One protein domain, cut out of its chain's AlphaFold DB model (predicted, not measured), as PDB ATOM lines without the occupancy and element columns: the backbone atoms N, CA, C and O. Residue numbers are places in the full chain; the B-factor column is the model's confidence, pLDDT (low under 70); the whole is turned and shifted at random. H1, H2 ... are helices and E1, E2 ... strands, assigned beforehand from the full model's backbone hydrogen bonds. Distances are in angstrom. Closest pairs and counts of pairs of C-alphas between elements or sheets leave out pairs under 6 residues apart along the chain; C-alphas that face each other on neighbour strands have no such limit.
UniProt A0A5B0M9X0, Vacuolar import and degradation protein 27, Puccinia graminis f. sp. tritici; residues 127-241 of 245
ATOM      1  N   LEU A 127     147.058 141.150 162.138       92.12
ATOM      2  CA  LEU A 127     146.542 141.847 163.311       92.12
ATOM      3  C   LEU A 127     146.167 143.294 162.971       92.12
ATOM      4  O   LEU A 127     146.670 143.883 162.012       92.12
ATOM      5  N   THR A 128     145.328 143.898 163.811       92.19
ATOM      6  CA  THR A 128     145.008 145.325 163.695       92.19
ATOM      7  C   THR A 128     146.266 146.165 163.928       92.19
ATOM      8  O   THR A 128     147.139 145.803 164.720       92.19
ATOM      9  N   ARG A 129     146.357 147.328 163.269       91.31
ATOM     10  CA  ARG A 129     147.509 148.241 163.424       91.31
ATOM     11  C   ARG A 129     147.754 148.637 164.880       91.31
ATOM     12  O   ARG A 129     148.896 148.847 165.275       91.31
ATOM     13  N   GLU A 130     146.691 148.743 165.672       89.31
ATOM     14  CA  GLU A 130     146.774 149.047 167.101       89.31
ATOM     15  C   GLU A 130     147.503 147.948 167.877       89.31
ATOM     16  O   GLU A 130     148.432 148.244 168.625       89.31
ATOM     17  N   HIS A 131     147.146 146.682 167.651       90.06
ATOM     18  CA  HIS A 131     147.786 145.548 168.317       90.06
ATOM     19  C   HIS A 131     149.234 145.361 167.865       90.06
ATOM     20  O   HIS A 131     150.105 145.119 168.695       90.06
ATOM     21  N   GLN A 132     149.518 145.556 166.573       91.38
ATOM     22  CA  GLN A 132     150.894 145.531 166.067       91.38
ATOM     23  C   GLN A 132     151.767 146.584 166.765       91.38
ATOM     24  O   GLN A 132     152.866 146.275 167.221       91.38
ATOM     25  N   ARG A 133     151.261 147.817 166.909       91.19
ATOM     26  CA  ARG A 133     151.962 148.896 167.623       91.19
ATOM     27  C   ARG A 133     152.145 148.595 169.105       91.19
ATOM     28  O   ARG A 133     153.190 148.929 169.652       91.19
ATOM     29  N   PHE A 134     151.155 147.980 169.747       89.25
ATOM     30  CA  PHE A 134     151.257 147.594 171.151       89.25
ATOM     31  C   PHE A 134     152.321 146.515 171.373       89.25
ATOM     32  O   PHE A 134     153.146 146.639 172.269       89.25
ATOM     33  N   ILE A 135     152.345 145.470 170.542       89.56
ATOM     34  CA  ILE A 135     153.365 144.416 170.643       89.56
ATOM     35  C   ILE A 135     154.758 145.016 170.407       89.56
ATOM     36  O   ILE A 135     155.682 144.759 171.180       89.56
ATOM     37  N   ALA A 136     154.888 145.887 169.403       89.19
ATOM     38  CA  ALA A 136     156.139 146.581 169.115       89.19
ATOM     39  C   ALA A 136     156.597 147.491 170.270       89.19
ATOM     40  O   ALA A 136     157.784 147.522 170.581       89.19
ATOM     41  N   SER A 137     155.681 148.194 170.954       90.25
ATOM     42  CA  SER A 137     156.038 149.073 172.082       90.25
ATOM     43  C   SER A 137     156.546 148.317 173.312       90.25
ATOM     44  O   SER A 137     157.202 148.908 174.169       90.25
ATOM     45  N   LYS A 138     156.283 147.009 173.392       88.06
ATOM     46  CA  LYS A 138     156.802 146.109 174.431       88.06
ATOM     47  C   LYS A 138     158.165 145.493 174.075       88.06
ATOM     48  O   LYS A 138     158.628 144.633 174.814       88.06
ATOM     49  N   ASN A 139     158.803 145.912 172.974       90.00
ATOM     50  CA  ASN A 139     160.054 145.341 172.450       90.00
ATOM     51  C   ASN A 139     159.980 143.823 172.195       90.00
ATOM     52  O   ASN A 139     160.988 143.120 172.270       90.00
ATOM     53  N   ILE A 140     158.787 143.307 171.889       88.50
ATOM     54  CA  ILE A 140     158.592 141.892 171.570       88.50
ATOM     55  C   ILE A 140     158.841 141.701 170.068       88.50
ATOM     56  O   ILE A 140     158.206 142.392 169.262       88.50
ATOM     57  N   PRO A 141     159.733 140.777 169.660       90.00
ATOM     58  CA  PRO A 141     159.926 140.448 168.255       90.00
ATOM     59  C   PRO A 141     158.612 139.995 167.619       90.00
ATOM     60  O   PRO A 141     157.931 139.110 168.136       90.00
ATOM     61  N   PHE A 142     158.263 140.585 166.479       90.69
ATOM     62  CA  PHE A 142     157.036 140.250 165.761       90.69
ATOM     63  C   PHE A 142     157.238 138.982 164.922       90.69
ATOM     64  O   PHE A 142     157.345 139.042 163.699       90.69
ATOM     65  N   VAL A 143     157.369 137.843 165.604       92.31
ATOM     66  CA  VAL A 143     157.586 136.526 165.000       92.31
ATOM     67  C   VAL A 143     156.433 135.604 165.371       92.31
ATOM     68  O   VAL A 143     156.124 135.467 166.554       92.31
ATOM     69  N   TYR A 144     155.810 134.988 164.367       93.25
ATOM     70  CA  TYR A 144     154.737 134.019 164.581       93.25
ATOM     71  C   TYR A 144     155.288 132.637 164.942       93.25
ATOM     72  O   TYR A 144     156.261 132.167 164.343       93.25
ATOM     73  N   THR A 145     154.627 131.960 165.879       93.94
ATOM     74  CA  THR A 145     154.708 130.499 166.005       93.94
ATOM     75  C   THR A 145     153.928 129.831 164.862       93.94
ATOM     76  O   THR A 145     153.043 130.468 164.278       93.94
ATOM     77  N   PRO A 146     154.237 128.568 164.507       95.12
ATOM     78  CA  PRO A 146     153.482 127.817 163.504       95.12
ATOM     79  C   PRO A 146     151.971 127.914 163.728       95.12
ATOM     80  O   PRO A 146     151.473 127.520 164.778       95.12
ATOM     81  N   ALA A 147     151.258 128.463 162.748       94.94
ATOM     82  CA  ALA A 147     149.812 128.576 162.802       94.94
ATOM     83  C   ALA A 147     149.154 127.223 162.509       94.94
ATOM     84  O   ALA A 147     149.545 126.553 161.553       94.94
ATOM     85  N   THR A 148     148.146 126.859 163.300       93.56
ATOM     86  CA  THR A 148     147.448 125.572 163.203       93.56
ATOM     87  C   THR A 148     145.934 125.745 163.165       93.56
ATOM     88  O   THR A 148     145.379 126.650 163.794       93.56
ATOM     89  N   PHE A 149     145.243 124.895 162.415       92.25
ATOM     90  CA  PHE A 149     143.790 124.817 162.420       92.25
ATOM     91  C   PHE A 149     143.281 124.085 163.669       92.25
ATOM     92  O   PHE A 149     143.938 123.206 164.237       92.25
ATOM     93  N   ASN A 150     142.067 124.423 164.103       88.12
ATOM     94  CA  ASN A 150     141.392 123.644 165.138       88.12
ATOM     95  C   ASN A 150     141.119 122.211 164.658       88.12
ATOM     96  O   ASN A 150     140.707 121.992 163.527       88.12
ATOM     97  N   SER A 151     141.338 121.231 165.533       75.44
ATOM     98  CA  SER A 151     141.216 119.809 165.205       75.44
ATOM     99  C   SER A 151     140.010 119.178 165.908       75.44
ATOM    100  O   SER A 151     140.136 118.716 167.043       75.44
ATOM    101  N   ASP A 152     138.869 119.103 165.211       73.81
ATOM    102  CA  ASP A 152     137.627 118.477 165.706       73.81
ATOM    103  C   ASP A 152     137.130 117.381 164.750       73.81
ATOM    104  O   ASP A 152     136.989 117.608 163.551       73.81
ATOM    105  N   GLU A 153     136.878 116.166 165.246       69.44
ATOM    106  CA  GLU A 153     136.581 114.951 164.457       69.44
ATOM    107  C   GLU A 153     135.341 115.047 163.551       69.44
ATOM    108  O   GLU A 153     135.308 114.423 162.495       69.44
ATOM    109  N   HIS A 154     134.341 115.850 163.918       70.94
ATOM    110  CA  HIS A 154     133.048 115.888 163.217       70.94
ATOM    111  C   HIS A 154     132.680 117.251 162.632       70.94
ATOM    112  O   HIS A 154     131.588 117.412 162.085       70.94
ATOM    113  N   THR A 155     133.549 118.253 162.758       78.12
ATOM    114  CA  THR A 155     133.247 119.605 162.291       78.12
ATOM    115  C   THR A 155     134.388 120.180 161.486       78.12
ATOM    116  O   THR A 155     135.544 120.067 161.877       78.12
ATOM    117  N   ALA A 156     134.025 120.865 160.401       84.19
ATOM    118  CA  ALA A 156     134.957 121.682 159.646       84.19
ATOM    119  C   ALA A 156     135.622 122.731 160.545       84.19
ATOM    120  O   ALA A 156     135.016 123.249 161.495       84.19
ATOM    121  N   GLU A 157     136.860 123.050 160.202       89.31
ATOM    122  CA  GLU A 157     137.704 123.985 160.918       89.31
ATOM    123  C   GLU A 157     137.120 125.400 160.851       89.31
ATOM    124  O   GLU A 157     136.583 125.861 159.842       89.31
ATOM    125  N   LYS A 158     137.189 126.103 161.977       91.06
ATOM    126  CA  LYS A 158     136.613 127.440 162.177       91.06
ATOM    127  C   LYS A 158     137.643 128.444 162.657       91.06
ATOM    128  O   LYS A 158     137.424 129.648 162.501       91.06
ATOM    129  N   PHE A 159     138.731 127.971 163.254       91.56
ATOM    130  CA  PHE A 159     139.724 128.800 163.908       91.56
ATOM    131  C   PHE A 159     141.135 128.413 163.487       91.56
ATOM    132  O   PHE A 159     141.411 127.257 163.178       91.56
ATOM    133  N   ILE A 160     142.017 129.405 163.511       93.75
ATOM    134  CA  ILE A 160     143.457 129.231 163.341       93.75
ATOM    135  C   ILE A 160     144.123 129.784 164.600       93.75
ATOM    136  O   ILE A 160     143.921 130.961 164.916       93.75
ATOM    137  N   SER A 161     144.875 128.964 165.328       93.44
ATOM    138  CA  SER A 161     145.684 129.389 166.474       93.44
ATOM    139  C   SER A 161     147.113 129.684 166.047       93.44
ATOM    140  O   SER A 161     147.657 129.017 165.173       93.44
ATOM    141  N   THR A 162     147.688 130.730 166.624       94.50
ATOM    142  CA  THR A 162     149.109 131.067 166.537       94.50
ATOM    143  C   THR A 162     149.473 131.937 167.740       94.50
ATOM    144  O   THR A 162     148.596 132.451 168.441       94.50
ATOM    145  N   SER A 163     150.755 132.206 167.940       92.88
ATOM    146  CA  SER A 163     151.243 133.086 168.991       92.88
ATOM    147  C   SER A 163     152.320 134.043 168.489       92.88
ATOM    148  O   SER A 163     153.046 133.755 167.537       92.88
ATOM    149  N   ILE A 164     152.444 135.192 169.155       93.19
ATOM    150  CA  ILE A 164     153.551 136.143 168.985       93.19
ATOM    151  C   ILE A 164     154.127 136.438 170.365       93.19
ATOM    152  O   ILE A 164     153.505 137.135 171.172       93.19
ATOM    153  N   GLY A 165     155.320 135.911 170.646       89.88
ATOM    154  CA  GLY A 165     155.927 136.005 171.972       89.88
ATOM    155  C   GLY A 165     154.949 135.521 173.058       89.88
ATOM    156  O   GLY A 165     154.510 134.377 172.995       89.88
ATOM    157  N   PRO A 166     154.577 136.347 174.049       88.69
ATOM    158  CA  PRO A 166     153.639 135.969 175.108       88.69
ATOM    159  C   PRO A 166     152.153 136.034 174.717       88.69
ATOM    160  O   PRO A 166     151.294 135.776 175.561       88.69
ATOM    161  N   TYR A 167     151.807 136.434 173.492       89.81
ATOM    162  CA  TYR A 167     150.411 136.605 173.086       89.81
ATOM    163  C   TYR A 167     149.922 135.416 172.272       89.81
ATOM    164  O   TYR A 167     150.402 135.195 171.165       89.81
ATOM    165  N   LEU A 168     148.910 134.723 172.787       89.81
ATOM    166  CA  LEU A 168     148.147 133.727 172.043       89.81
ATOM    167  C   LEU A 168     147.043 134.408 171.240       89.81
ATOM    168  O   LEU A 168     146.304 135.241 171.774       89.81
ATOM    169  N   ILE A 169     146.902 134.014 169.982       91.69
ATOM    170  CA  ILE A 169     145.974 134.588 169.015       91.69
ATOM    171  C   ILE A 169     145.158 133.461 168.385       91.69
ATOM    172  O   ILE A 169     145.701 132.481 167.890       91.69
ATOM    173  N   ALA A 170     143.838 133.622 168.356       92.81
ATOM    174  CA  ALA A 170     142.933 132.721 167.655       92.81
ATOM    175  C   ALA A 170     142.144 133.502 166.598       92.81
ATOM    176  O   ALA A 170     141.242 134.271 166.934       92.81
ATOM    177  N   PHE A 171     142.470 133.308 165.322       94.50
ATOM    178  CA  PHE A 171     141.757 133.907 164.195       94.50
ATOM    179  C   PHE A 171     140.497 133.119 163.843       94.50
ATOM    180  O   PHE A 171     140.485 131.892 163.917       94.50
ATOM    181  N   LYS A 172     139.450 133.813 163.390       93.81
ATOM    182  CA  LYS A 172     138.251 133.188 162.811       93.81
ATOM    183  C   LYS A 172     138.435 132.988 161.310       93.81
ATOM    184  O   LYS A 172     138.535 133.972 160.574       93.81
ATOM    185  N   LEU A 173     138.361 131.748 160.838       94.12
ATOM    186  CA  LEU A 173     138.559 131.404 159.426       94.12
ATOM    187  C   LEU A 173     137.599 132.166 158.500       94.12
ATOM    188  O   LEU A 173     138.033 132.835 157.567       94.12
ATOM    189  N   GLN A 174     136.300 132.166 158.812       93.19
ATOM    190  CA  GLN A 174     135.287 132.839 157.989       93.19
ATOM    191  C   GLN A 174     135.537 134.350 157.838       93.19
ATOM    192  O   GLN A 174     135.255 134.929 156.793       93.19
ATOM    193  N   SER A 175     136.091 134.992 158.870       93.69
ATOM    194  CA  SER A 175     136.390 136.426 158.842       93.69
ATOM    195  C   SER A 175     137.581 136.756 157.933       93.69
ATOM    196  O   SER A 175     137.563 137.762 157.223       93.69
ATOM    197  N   ILE A 176     138.580 135.862 157.884       94.44
ATOM    198  CA  ILE A 176     139.715 135.970 156.963       94.44
ATOM    199  C   ILE A 176     139.212 135.854 155.523       94.44
ATOM    200  O   ILE A 176     139.555 136.692 154.696       94.44
ATOM    201  N   LEU A 177     138.347 134.873 155.247       92.00
ATOM    202  CA  LEU A 177     137.743 134.682 153.922       92.00
ATOM    203  C   LEU A 177     136.885 135.883 153.489       92.00
ATOM    204  O   LEU A 177     136.810 136.200 152.308       92.00
ATOM    205  N   ALA A 178     136.282 136.597 154.443       91.06
ATOM    206  CA  ALA A 178     135.563 137.846 154.192       91.06
ATOM    207  C   ALA A 178     136.484 139.078 154.020       91.06
ATOM    208  O   ALA A 178     135.992 140.197 153.864       91.06
ATOM    209  N   GLY A 179     137.810 138.906 154.090       87.38
ATOM    210  CA  GLY A 179     138.803 139.979 153.964       87.38
ATOM    211  C   GLY A 179     138.933 140.882 155.196       87.38
ATOM    212  O   GLY A 179     139.593 141.920 155.134       87.38
ATOM    213  N   LYS A 180     138.306 140.518 156.320       89.94
ATOM    214  CA  LYS A 180     138.345 141.270 157.584       89.94
ATOM    215  C   LYS A 180     138.723 140.318 158.719       89.94
ATOM    216  O   LYS A 180     137.829 139.834 159.407       89.94
ATOM    217  N   PRO A 181     140.024 140.026 158.906       92.06
ATOM    218  CA  PRO A 181     140.473 139.052 159.893       92.06
ATOM    219  C   PRO A 181     140.099 139.504 161.310       92.06
ATOM    220  O   PRO A 181     140.679 140.434 161.872       92.06
ATOM    221  N   GLU A 182     139.123 138.822 161.893       93.44
ATOM    222  CA  GLU A 182     138.774 138.903 163.302       93.44
ATOM    223  C   GLU A 182     139.535 137.836 164.080       93.44
ATOM    224  O   GLU A 182     139.693 136.695 163.632       93.44
ATOM    225  N   TYR A 183     139.960 138.191 165.285       93.88
ATOM    226  CA  TYR A 183     140.708 137.299 166.153       93.88
ATOM    227  C   TYR A 183     140.470 137.632 167.616       93.88
ATOM    228  O   TYR A 183     140.186 138.778 167.956       93.88
ATOM    229  N   ASP A 184     140.624 136.631 168.471       89.31
ATOM    230  CA  ASP A 184     140.669 136.810 169.916       89.31
ATOM    231  C   ASP A 184     142.136 136.691 170.374       89.31
ATOM    232  O   ASP A 184     142.878 135.855 169.855       89.31
ATOM    233  N   ILE A 185     142.575 137.530 171.315       88.75
ATOM    234  CA  ILE A 185     143.963 137.571 171.807       88.75
ATOM    235  C   ILE A 185     144.012 137.459 173.333       88.75
ATOM    236  O   ILE A 185     143.099 137.907 174.036       88.75
ATOM    237  N   LYS A 186     145.080 136.854 173.856       84.44
ATOM    238  CA  LYS A 186     145.370 136.816 175.291       84.44
ATOM    239  C   LYS A 186     146.875 136.829 175.550       84.44
ATOM    240  O   LYS A 186     147.601 136.037 174.961       84.44
ATOM    241  N   GLY A 187     147.321 137.703 176.453       83.00
ATOM    242  CA  GLY A 187     148.707 137.751 176.926       83.00
ATOM    243  C   GLY A 187     148.984 136.817 178.110       83.00
ATOM    244  O   GLY A 187     148.118 136.603 178.966       83.00
ATOM    245  N   PHE A 188     150.212 136.307 178.165       79.94
ATOM    246  CA  PHE A 188     150.767 135.476 179.236       79.94
ATOM    247  C   PHE A 188     152.060 136.073 179.799       79.94
ATOM    248  O   PHE A 188     152.683 136.910 179.161       79.94
ATOM    249  N   GLU A 189     152.464 135.659 181.001       75.62
ATOM    250  CA  GLU A 189     153.707 136.148 181.624       75.62
ATOM    251  C   GLU A 189     154.958 135.710 180.853       75.62
ATOM    252  O   GLU A 189     155.914 136.473 180.722       75.62
ATOM    253  N   GLU A 190     154.922 134.500 180.298       78.25
ATOM    254  CA  GLU A 190     156.010 133.914 179.526       78.25
ATOM    255  C   GLU A 190     155.674 133.836 178.037       78.25
ATOM    256  O   GLU A 190     154.513 133.863 177.622       78.25
ATOM    257  N   THR A 191     156.716 133.698 177.219       73.19
ATOM    258  CA  THR A 191     156.572 133.464 175.785       73.19
ATOM    259  C   THR A 191     155.898 132.127 175.523       73.19
ATOM    260  O   THR A 191     156.328 131.098 176.044       73.19
ATOM    261  N   VAL A 192     154.887 132.129 174.662       74.88
ATOM    262  CA  VAL A 192     154.257 130.906 174.181       74.88
ATOM    263  C   VAL A 192     155.196 130.249 173.174       74.88
ATOM    264  O   VAL A 192     155.590 130.853 172.179       74.88
ATOM    265  N   VAL A 193     155.578 129.009 173.464       71.88
ATOM    266  CA  VAL A 193     156.469 128.191 172.629       71.88
ATOM    267  C   VAL A 193     155.655 127.375 171.632       71.88
ATOM    268  O   VAL A 193     156.069 127.175 170.491       71.88
ATOM    269  N   THR A 194     154.490 126.884 172.050       65.06
ATOM    270  CA  THR A 194     153.589 126.114 171.190       65.06
ATOM    271  C   THR A 194     152.155 126.299 171.644       65.06
ATOM    272  O   THR A 194     151.858 126.296 172.842       65.06
ATOM    273  N   ASP A 195     151.269 126.418 170.670       66.56
ATOM    274  CA  ASP A 195     149.838 126.510 170.862       66.56
ATOM    275  C   ASP A 195     149.132 125.560 169.894       66.56
ATOM    276  O   ASP A 195     149.207 125.713 168.681       66.56
ATOM    277  N   ASN A 196     148.478 124.539 170.447       66.62
ATOM    278  CA  ASN A 196     147.716 123.559 169.676       66.62
ATOM    279  C   ASN A 196     146.318 123.432 170.275       66.62
ATOM    280  O   ASN A 196     146.161 123.381 171.497       66.62
ATOM    281  N   PHE A 197     145.286 123.330 169.440       59.50
ATOM    282  CA  PHE A 197     143.955 122.994 169.938       59.50
ATOM    283  C   PHE A 197     143.955 121.613 170.589       59.50
ATOM    284  O   PHE A 197     144.613 120.673 170.138       59.50
ATOM    285  N   ARG A 198     143.192 121.479 171.672       61.00
ATOM    286  CA  ARG A 198     142.919 120.163 172.232       61.00
ATOM    287  C   ARG A 198     142.012 119.417 171.254       61.00
ATOM    288  O   ARG A 198     140.966 119.935 170.887       61.00
ATOM    289  N   PHE A 199     142.408 118.201 170.888       48.03
ATOM    290  CA  PHE A 199     141.627 117.324 170.016       48.03
ATOM    291  C   PHE A 199     140.180 117.167 170.525       48.03
ATOM    292  O   PHE A 199     139.980 116.906 171.720       48.03
ATOM    293  N   ASN A 200     139.197 117.324 169.629       56.06
ATOM    294  CA  ASN A 200     137.753 117.282 169.911       56.06
ATOM    295  C   ASN A 200     137.253 118.390 170.860       56.06
ATOM    296  O   ASN A 200     136.287 118.196 171.611       56.06
ATOM    297  N   ASN A 201     137.927 119.544 170.886       61.16
ATOM    298  CA  ASN A 201     137.469 120.709 171.631       61.16
ATOM    299  C   ASN A 201     137.953 122.054 171.054       61.16
ATOM    300  O   ASN A 201     138.926 122.644 171.536       61.16
ATOM    301  N   ASP A 202     137.141 122.643 170.177       61.28
ATOM    302  CA  ASP A 202     137.271 124.024 169.671       61.28
ATOM    303  C   ASP A 202     137.331 125.139 170.734       61.28
ATOM    304  O   ASP A 202     137.617 126.304 170.434       61.28
ATOM    305  N   GLN A 203     137.005 124.839 171.994       66.12
ATOM    306  CA  GLN A 203     137.029 125.812 173.083       66.12
ATOM    307  C   GLN A 203     138.289 125.736 173.937       66.12
ATOM    308  O   GLN A 203     138.390 126.517 174.885       66.12
ATOM    309  N   GLN A 204     139.218 124.819 173.681       72.38
ATOM    310  CA  GLN A 204     140.402 124.622 174.516       72.38
ATOM    311  C   GLN A 204     141.670 124.615 173.668       72.38
ATOM    312  O   GLN A 204     141.852 123.756 172.814       72.38
ATOM    313  N   ILE A 205     142.571 125.547 173.960       73.50
ATOM    314  CA  ILE A 205     143.898 125.633 173.358       73.50
ATOM    315  C   ILE A 205     144.901 125.171 174.407       73.50
ATOM    316  O   ILE A 205     144.930 125.697 175.519       73.50
ATOM    317  N   VAL A 206     145.688 124.156 174.084       75.69
ATOM    318  CA  VAL A 206     146.846 123.748 174.874       75.69
ATOM    319  C   VAL A 206     147.960 124.743 174.586       75.69
ATOM    320  O   VAL A 206     148.365 124.908 173.440       75.69
ATOM    321  N   VAL A 207     148.424 125.416 175.630       76.44
ATOM    322  CA  VAL A 207     149.479 126.425 175.578       76.44
ATOM    323  C   VAL A 207     150.681 125.884 176.332       76.44
ATOM    324  O   VAL A 207     150.544 125.380 177.451       76.44
ATOM    325  N   MET A 208     151.848 125.993 175.711       68.62
ATOM    326  CA  MET A 208     153.128 125.620 176.295       68.62
ATOM    327  C   MET A 208     154.007 126.858 176.440       68.62
ATOM    328  O   MET A 208     154.201 127.604 175.477       68.62
ATOM    329  N   THR A 209     154.548 127.056 177.634       74.50
ATOM    330  CA  THR A 209     155.600 128.032 177.935       74.50
ATOM    331  C   THR A 209     156.888 127.275 178.292       74.50
ATOM    332  O   THR A 209     156.849 126.048 178.427       74.50
ATOM    333  N   PRO A 210     158.051 127.940 178.418       70.12
ATOM    334  CA  PRO A 210     159.284 127.266 178.819       70.12
ATOM    335  C   PRO A 210     159.177 126.511 180.148       70.12
ATOM    336  O   PRO A 210     159.861 125.503 180.323       70.12
ATOM    337  N   SER A 211     158.344 126.988 181.076       59.44
ATOM    338  CA  SER A 211     158.187 126.383 182.399       59.44
ATOM    339  C   SER A 211     156.983 125.442 182.527       59.44
ATOM    340  O   SER A 211     157.044 124.530 183.349       59.44
ATOM    341  N   ASP A 212     155.923 125.605 181.720       67.81
ATOM    342  CA  ASP A 212     154.632 124.955 181.976       67.81
ATOM    343  C   ASP A 212     153.839 124.549 180.717       67.81
ATOM    344  O   ASP A 212     154.010 125.064 179.613       67.81
ATOM    345  N   VAL A 213     152.883 123.630 180.916       72.12
ATOM    346  CA  VAL A 213     151.859 123.250 179.927       72.12
ATOM    347  C   VAL A 213     150.479 123.386 180.561       72.12
ATOM    348  O   VAL A 213     150.187 122.755 181.582       72.12
ATOM    349  N   PHE A 214     149.593 124.173 179.955       75.38
ATOM    350  CA  PHE A 214     148.238 124.375 180.470       75.38
ATOM    351  C   PHE A 214     147.189 124.503 179.366       75.38
ATOM    352  O   PHE A 214     147.480 124.755 178.202       75.38
ATOM    353  N   VAL A 215     145.921 124.318 179.743       74.94
ATOM    354  CA  VAL A 215     144.784 124.408 178.820       74.94
ATOM    355  C   VAL A 215     144.063 125.741 179.000       74.94
ATOM    356  O   VAL A 215     143.444 126.006 180.035       74.94
ATOM    357  N   GLN A 216     144.099 126.569 177.964       72.75
ATOM    358  CA  GLN A 216     143.449 127.867 177.884       72.75
ATOM    359  C   GLN A 216     142.080 127.753 177.199       72.75
ATOM    360  O   GLN A 216     141.966 127.334 176.052       72.75
ATOM    361  N   LYS A 217     141.008 128.172 177.885       74.50
ATOM    362  CA  LYS A 217     139.670 128.221 177.272       74.50
ATOM    363  C   LYS A 217     139.541 129.403 176.303       74.50
ATOM    364  O   LYS A 217     139.943 130.511 176.657       74.50
ATOM    365  N   ARG A 218     138.887 129.203 175.157       72.50
ATOM    366  CA  ARG A 218     138.689 130.222 174.115       72.50
ATOM    367  C   ARG A 218     137.848 131.404 174.597       72.50
ATOM    368  O   ARG A 218     138.198 132.544 174.345       72.50
ATOM    369  N   ASN A 219     136.821 131.150 175.411       71.38
ATOM    370  CA  ASN A 219     135.971 132.204 175.995       71.38
ATOM    371  C   ASN A 219     136.723 133.160 176.941       71.38
ATOM    372  O   ASN A 219     136.157 134.149 177.389       71.38
ATOM    373  N   LYS A 220     137.965 132.827 177.304       73.50
ATOM    374  CA  LYS A 220     138.847 133.681 178.101       73.50
ATOM    375  C   LYS A 220     139.843 134.470 177.234       73.50
ATOM    376  O   LYS A 220     140.645 135.200 177.806       73.50
ATOM    377  N   LEU A 221     139.851 134.284 175.910       71.75
ATOM    378  CA  LEU A 221     140.498 135.224 174.994       71.75
ATOM    379  C   LEU A 221     139.583 136.441 174.838       71.75
ATOM    380  O   LEU A 221     138.356 136.320 174.887       71.75
ATOM    381  N   SER A 222     140.189 137.603 174.649       73.88
ATOM    382  CA  SER A 222     139.468 138.861 174.521       73.88
ATOM    383  C   SER A 222     139.437 139.300 173.065       73.88
ATOM    384  O   SER A 222     140.433 139.189 172.349       73.88
ATOM    385  N   ARG A 223     138.297 139.848 172.637       72.56
ATOM    386  CA  ARG A 223     138.199 140.531 171.343       72.56
ATOM    387  C   ARG A 223     139.196 141.690 171.280       72.56
ATOM    388  O   ARG A 223     139.512 142.275 172.319       72.56
ATOM    389  N   PRO A 224     139.654 142.069 170.079       63.72
ATOM    390  CA  PRO A 224     140.776 142.969 169.955       63.72
ATOM    391  C   PRO A 224     140.328 144.397 170.251       63.72
ATOM    392  O   PRO A 224     139.605 144.995 169.460       63.72
ATOM    393  N   HIS A 225     140.706 144.905 171.422       65.44
ATOM    394  CA  HIS A 225     140.550 146.287 171.892       65.44
ATOM    395  C   HIS A 225     141.777 146.641 172.743       65.44
ATOM    396  O   HIS A 225     142.409 145.747 173.299       65.44
ATOM    397  N   ARG A 226     142.099 147.927 172.926       60.50
ATOM    398  CA  ARG A 226     143.295 148.373 173.676       60.50
ATOM    399  C   ARG A 226     143.495 147.670 175.033       60.50
ATOM    400  O   ARG A 226     144.602 147.266 175.351       60.50
ATOM    401  N   GLN A 227     142.412 147.442 175.777       60.75
ATOM    402  CA  GLN A 227     142.438 146.772 177.085       60.75
ATOM    403  C   GLN A 227     142.661 145.247 177.019       60.75
ATOM    404  O   GLN A 227     143.032 144.645 178.022       60.75
ATOM    405  N   SER A 228     142.465 144.609 175.858       60.81
ATOM    406  CA  SER A 228     142.657 143.157 175.669       60.81
ATOM    407  C   SER A 228     144.113 142.709 175.827       60.81
ATOM    408  O   SER A 228     144.369 141.540 176.099       60.81
ATOM    409  N   LEU A 229     145.052 143.649 175.687       62.25
ATOM    410  CA  LEU A 229     146.485 143.428 175.847       62.25
ATOM    411  C   LEU A 229     147.017 143.923 177.203       62.25
ATOM    412  O   LEU A 229     148.102 143.518 177.610       62.25
ATOM    413  N   ASP A 230     146.250 144.775 177.897       57.78
ATOM    414  CA  ASP A 230     146.590 145.353 179.207       57.78
ATOM    415  C   ASP A 230     146.074 144.511 180.387       57.78
ATOM    416  O   ASP A 230     146.442 144.773 181.532       57.78
ATOM    417  N   SER A 231     145.217 143.506 180.153       53.84
ATOM    418  CA  SER A 231     144.747 142.627 181.228       53.84
ATOM    419  C   SER A 231     145.943 141.935 181.884       53.84
ATOM    420  O   SER A 231     146.683 141.252 181.174       53.84
ATOM    421  N   ASN A 232     146.102 142.110 183.205       51.41
ATOM    422  CA  ASN A 232     147.150 141.499 184.031       51.41
ATOM    423  C   ASN A 232     147.526 140.113 183.499       51.41
ATOM    424  O   ASN A 232     146.658 139.236 183.410       51.41
ATOM    425  N   LEU A 233     148.796 139.966 183.102       54.97
ATOM    426  CA  LEU A 233     149.359 138.740 182.543       54.97
ATOM    427  C   LEU A 233     148.904 137.577 183.424       54.97
ATOM    428  O   LEU A 233     149.117 137.581 184.634       54.97
ATOM    429  N   SER A 234     148.138 136.649 182.851       55.50
ATOM    430  CA  SER A 234     147.526 135.620 183.681       55.50
ATOM    431  C   SER A 234     148.563 134.553 183.995       55.50
ATOM    432  O   SER A 234     148.989 133.853 183.074       55.50
ATOM    433  N   SER A 235     148.880 134.366 185.272       49.41
ATOM    434  CA  SER A 235     149.534 133.153 185.756       49.41
ATOM    435  C   SER A 235     148.640 131.949 185.432       49.41
ATOM    436  O   SER A 235     147.446 131.914 185.761       49.41
ATOM    437  N   GLY A 236     149.180 130.981 184.687       46.22
ATOM    438  CA  GLY A 236     148.445 129.795 184.257       46.22
ATOM    439  C   GLY A 236     147.879 129.054 185.468       46.22
ATOM    440  O   GLY A 236     148.613 128.437 186.229       46.22
ATOM    441  N   HIS A 237     146.563 129.112 185.694       38.09
ATOM    442  CA  HIS A 237     145.954 128.329 186.768       38.09
ATOM    443  C   HIS A 237     145.929 126.847 186.381       38.09
ATOM    444  O   HIS A 237     145.125 126.392 185.562       38.09
ATOM    445  N   VAL A 238     146.851 126.124 187.009       36.59
ATOM    446  CA  VAL A 238     147.160 124.706 186.877       36.59
ATOM    447  C   VAL A 238     145.933 123.831 187.156       36.59
ATOM    448  O   VAL A 238     145.484 123.686 188.291       36.59
ATOM    449  N   ARG A 239     145.428 123.143 186.126       37.78
ATOM    450  CA  ARG A 239     144.815 121.820 186.311       37.78
ATOM    451  C   ARG A 239     145.844 120.793 185.858       37.78
ATOM    452  O   ARG A 239     145.939 120.520 184.667       37.78
ATOM    453  N   ARG A 240     146.618 120.253 186.809       32.75
ATOM    454  CA  ARG A 240     147.529 119.118 186.582       32.75
ATOM    455  C   ARG A 240     146.725 117.978 185.961       32.75
ATOM    456  O   ARG A 240     145.940 117.333 186.655       32.75
ATOM    457  N   ILE A 241     146.911 117.734 184.670       36.88
ATOM    458  CA  ILE A 241     146.490 116.480 184.054       36.88
ATOM    459  C   ILE A 241     147.540 115.465 184.502       36.88
ATOM    460  O   ILE A 241     148.680 115.506 184.046       36.88
TER     461      ILE A 241
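What this domain is: This is residues 127 to 241 of the 245 residues of the protein "Vacuolar import and degradation protein 27" of Puccinia graminis f. sp. tritici (UniProt A0A5B0M9X0). Two small antiparallel sheets of three strands, E1 E2 E3 and E4 E5 E6, stand partly face to face as a small sandwich and come closest to each other at E1 and E4. The two short helices lie far out, H1 reached by a long link and H2 grazing the first sheet, while the unnamed residues 218 to 241 run from E6 toward H1 and fold back past E6. The printed part has 115 residues, with two named helices and six named strands in the order H1 E1 E2 H2 E3 E4 E5 E6. The class is mixed, helices and strands, with under half of the residues in named elements. The whole is compact, with a radius of gyration of the C-alphas of 13.6 A, and spans 41 by 39 by 22 A.

How they stand to each other: H1, residues 129 to 137, is not on either sheet. E1, residues 159 to 164, and E2, residues 167 to 172, form an antiparallel hairpin at 156 degrees, with N 162 and O 169 2.9 A apart. Residues 148 to 149 pair antiparallel with residues 160 to 161 of E1. H2, residues 173 to 177, only grazes this sheet, with its residues 173 to 176. E3, residues 183 to 187, is antiparallel to E2 at 168 degrees, with N 168 and O 186 2.9 A apart. E4, residues 194 to 198, E5, residues 201 to 208, and E6, residues 213 to 217, form a meander, each strand the antiparallel neighbour of the one before. In the hairpin E4 and E5, N 206 and O 196 are 2.7 A apart; in the hairpin E5 and E6, N 205 and O 216 are 2.8 A apart. E5 bends by 54 degrees at residue 204. In the sandwich, two sheets face to face, the facing parts are 10.0 A centre to centre. The closest C-alphas of E1 and E4 are those of Thr 162 and Asp 195, 6.3 A apart, whereas E3 and E6 are apart. In H1 and H2 every O i to N i+4 pair is within hydrogen-bond range.

Where its parts are: H1 begins at C-alpha 129, (147.509, 148.241, 163.424), and is 12.2 A long from first to last C-alpha. E1 measures 16.5 A, E2 16.3 A, H2 6.5 A, E3 13.4 A, E4 12.3 A and E5 17.1 A. E6, 13.4 A, ends at C-alpha 217, (139.670, 128.221, 177.272).

The domain as a whole: The two C-alphas farthest apart are those of Ser 137 and His 154, 41.3 A. The printed part has no cut. H1 to E1 is a long link of 21 residues. The mean pLDDT of the printed part is 77.4; residue 153, residues 194 to 203, residue 208, residues 211 to 212 and residues 224 to 241 are under 70.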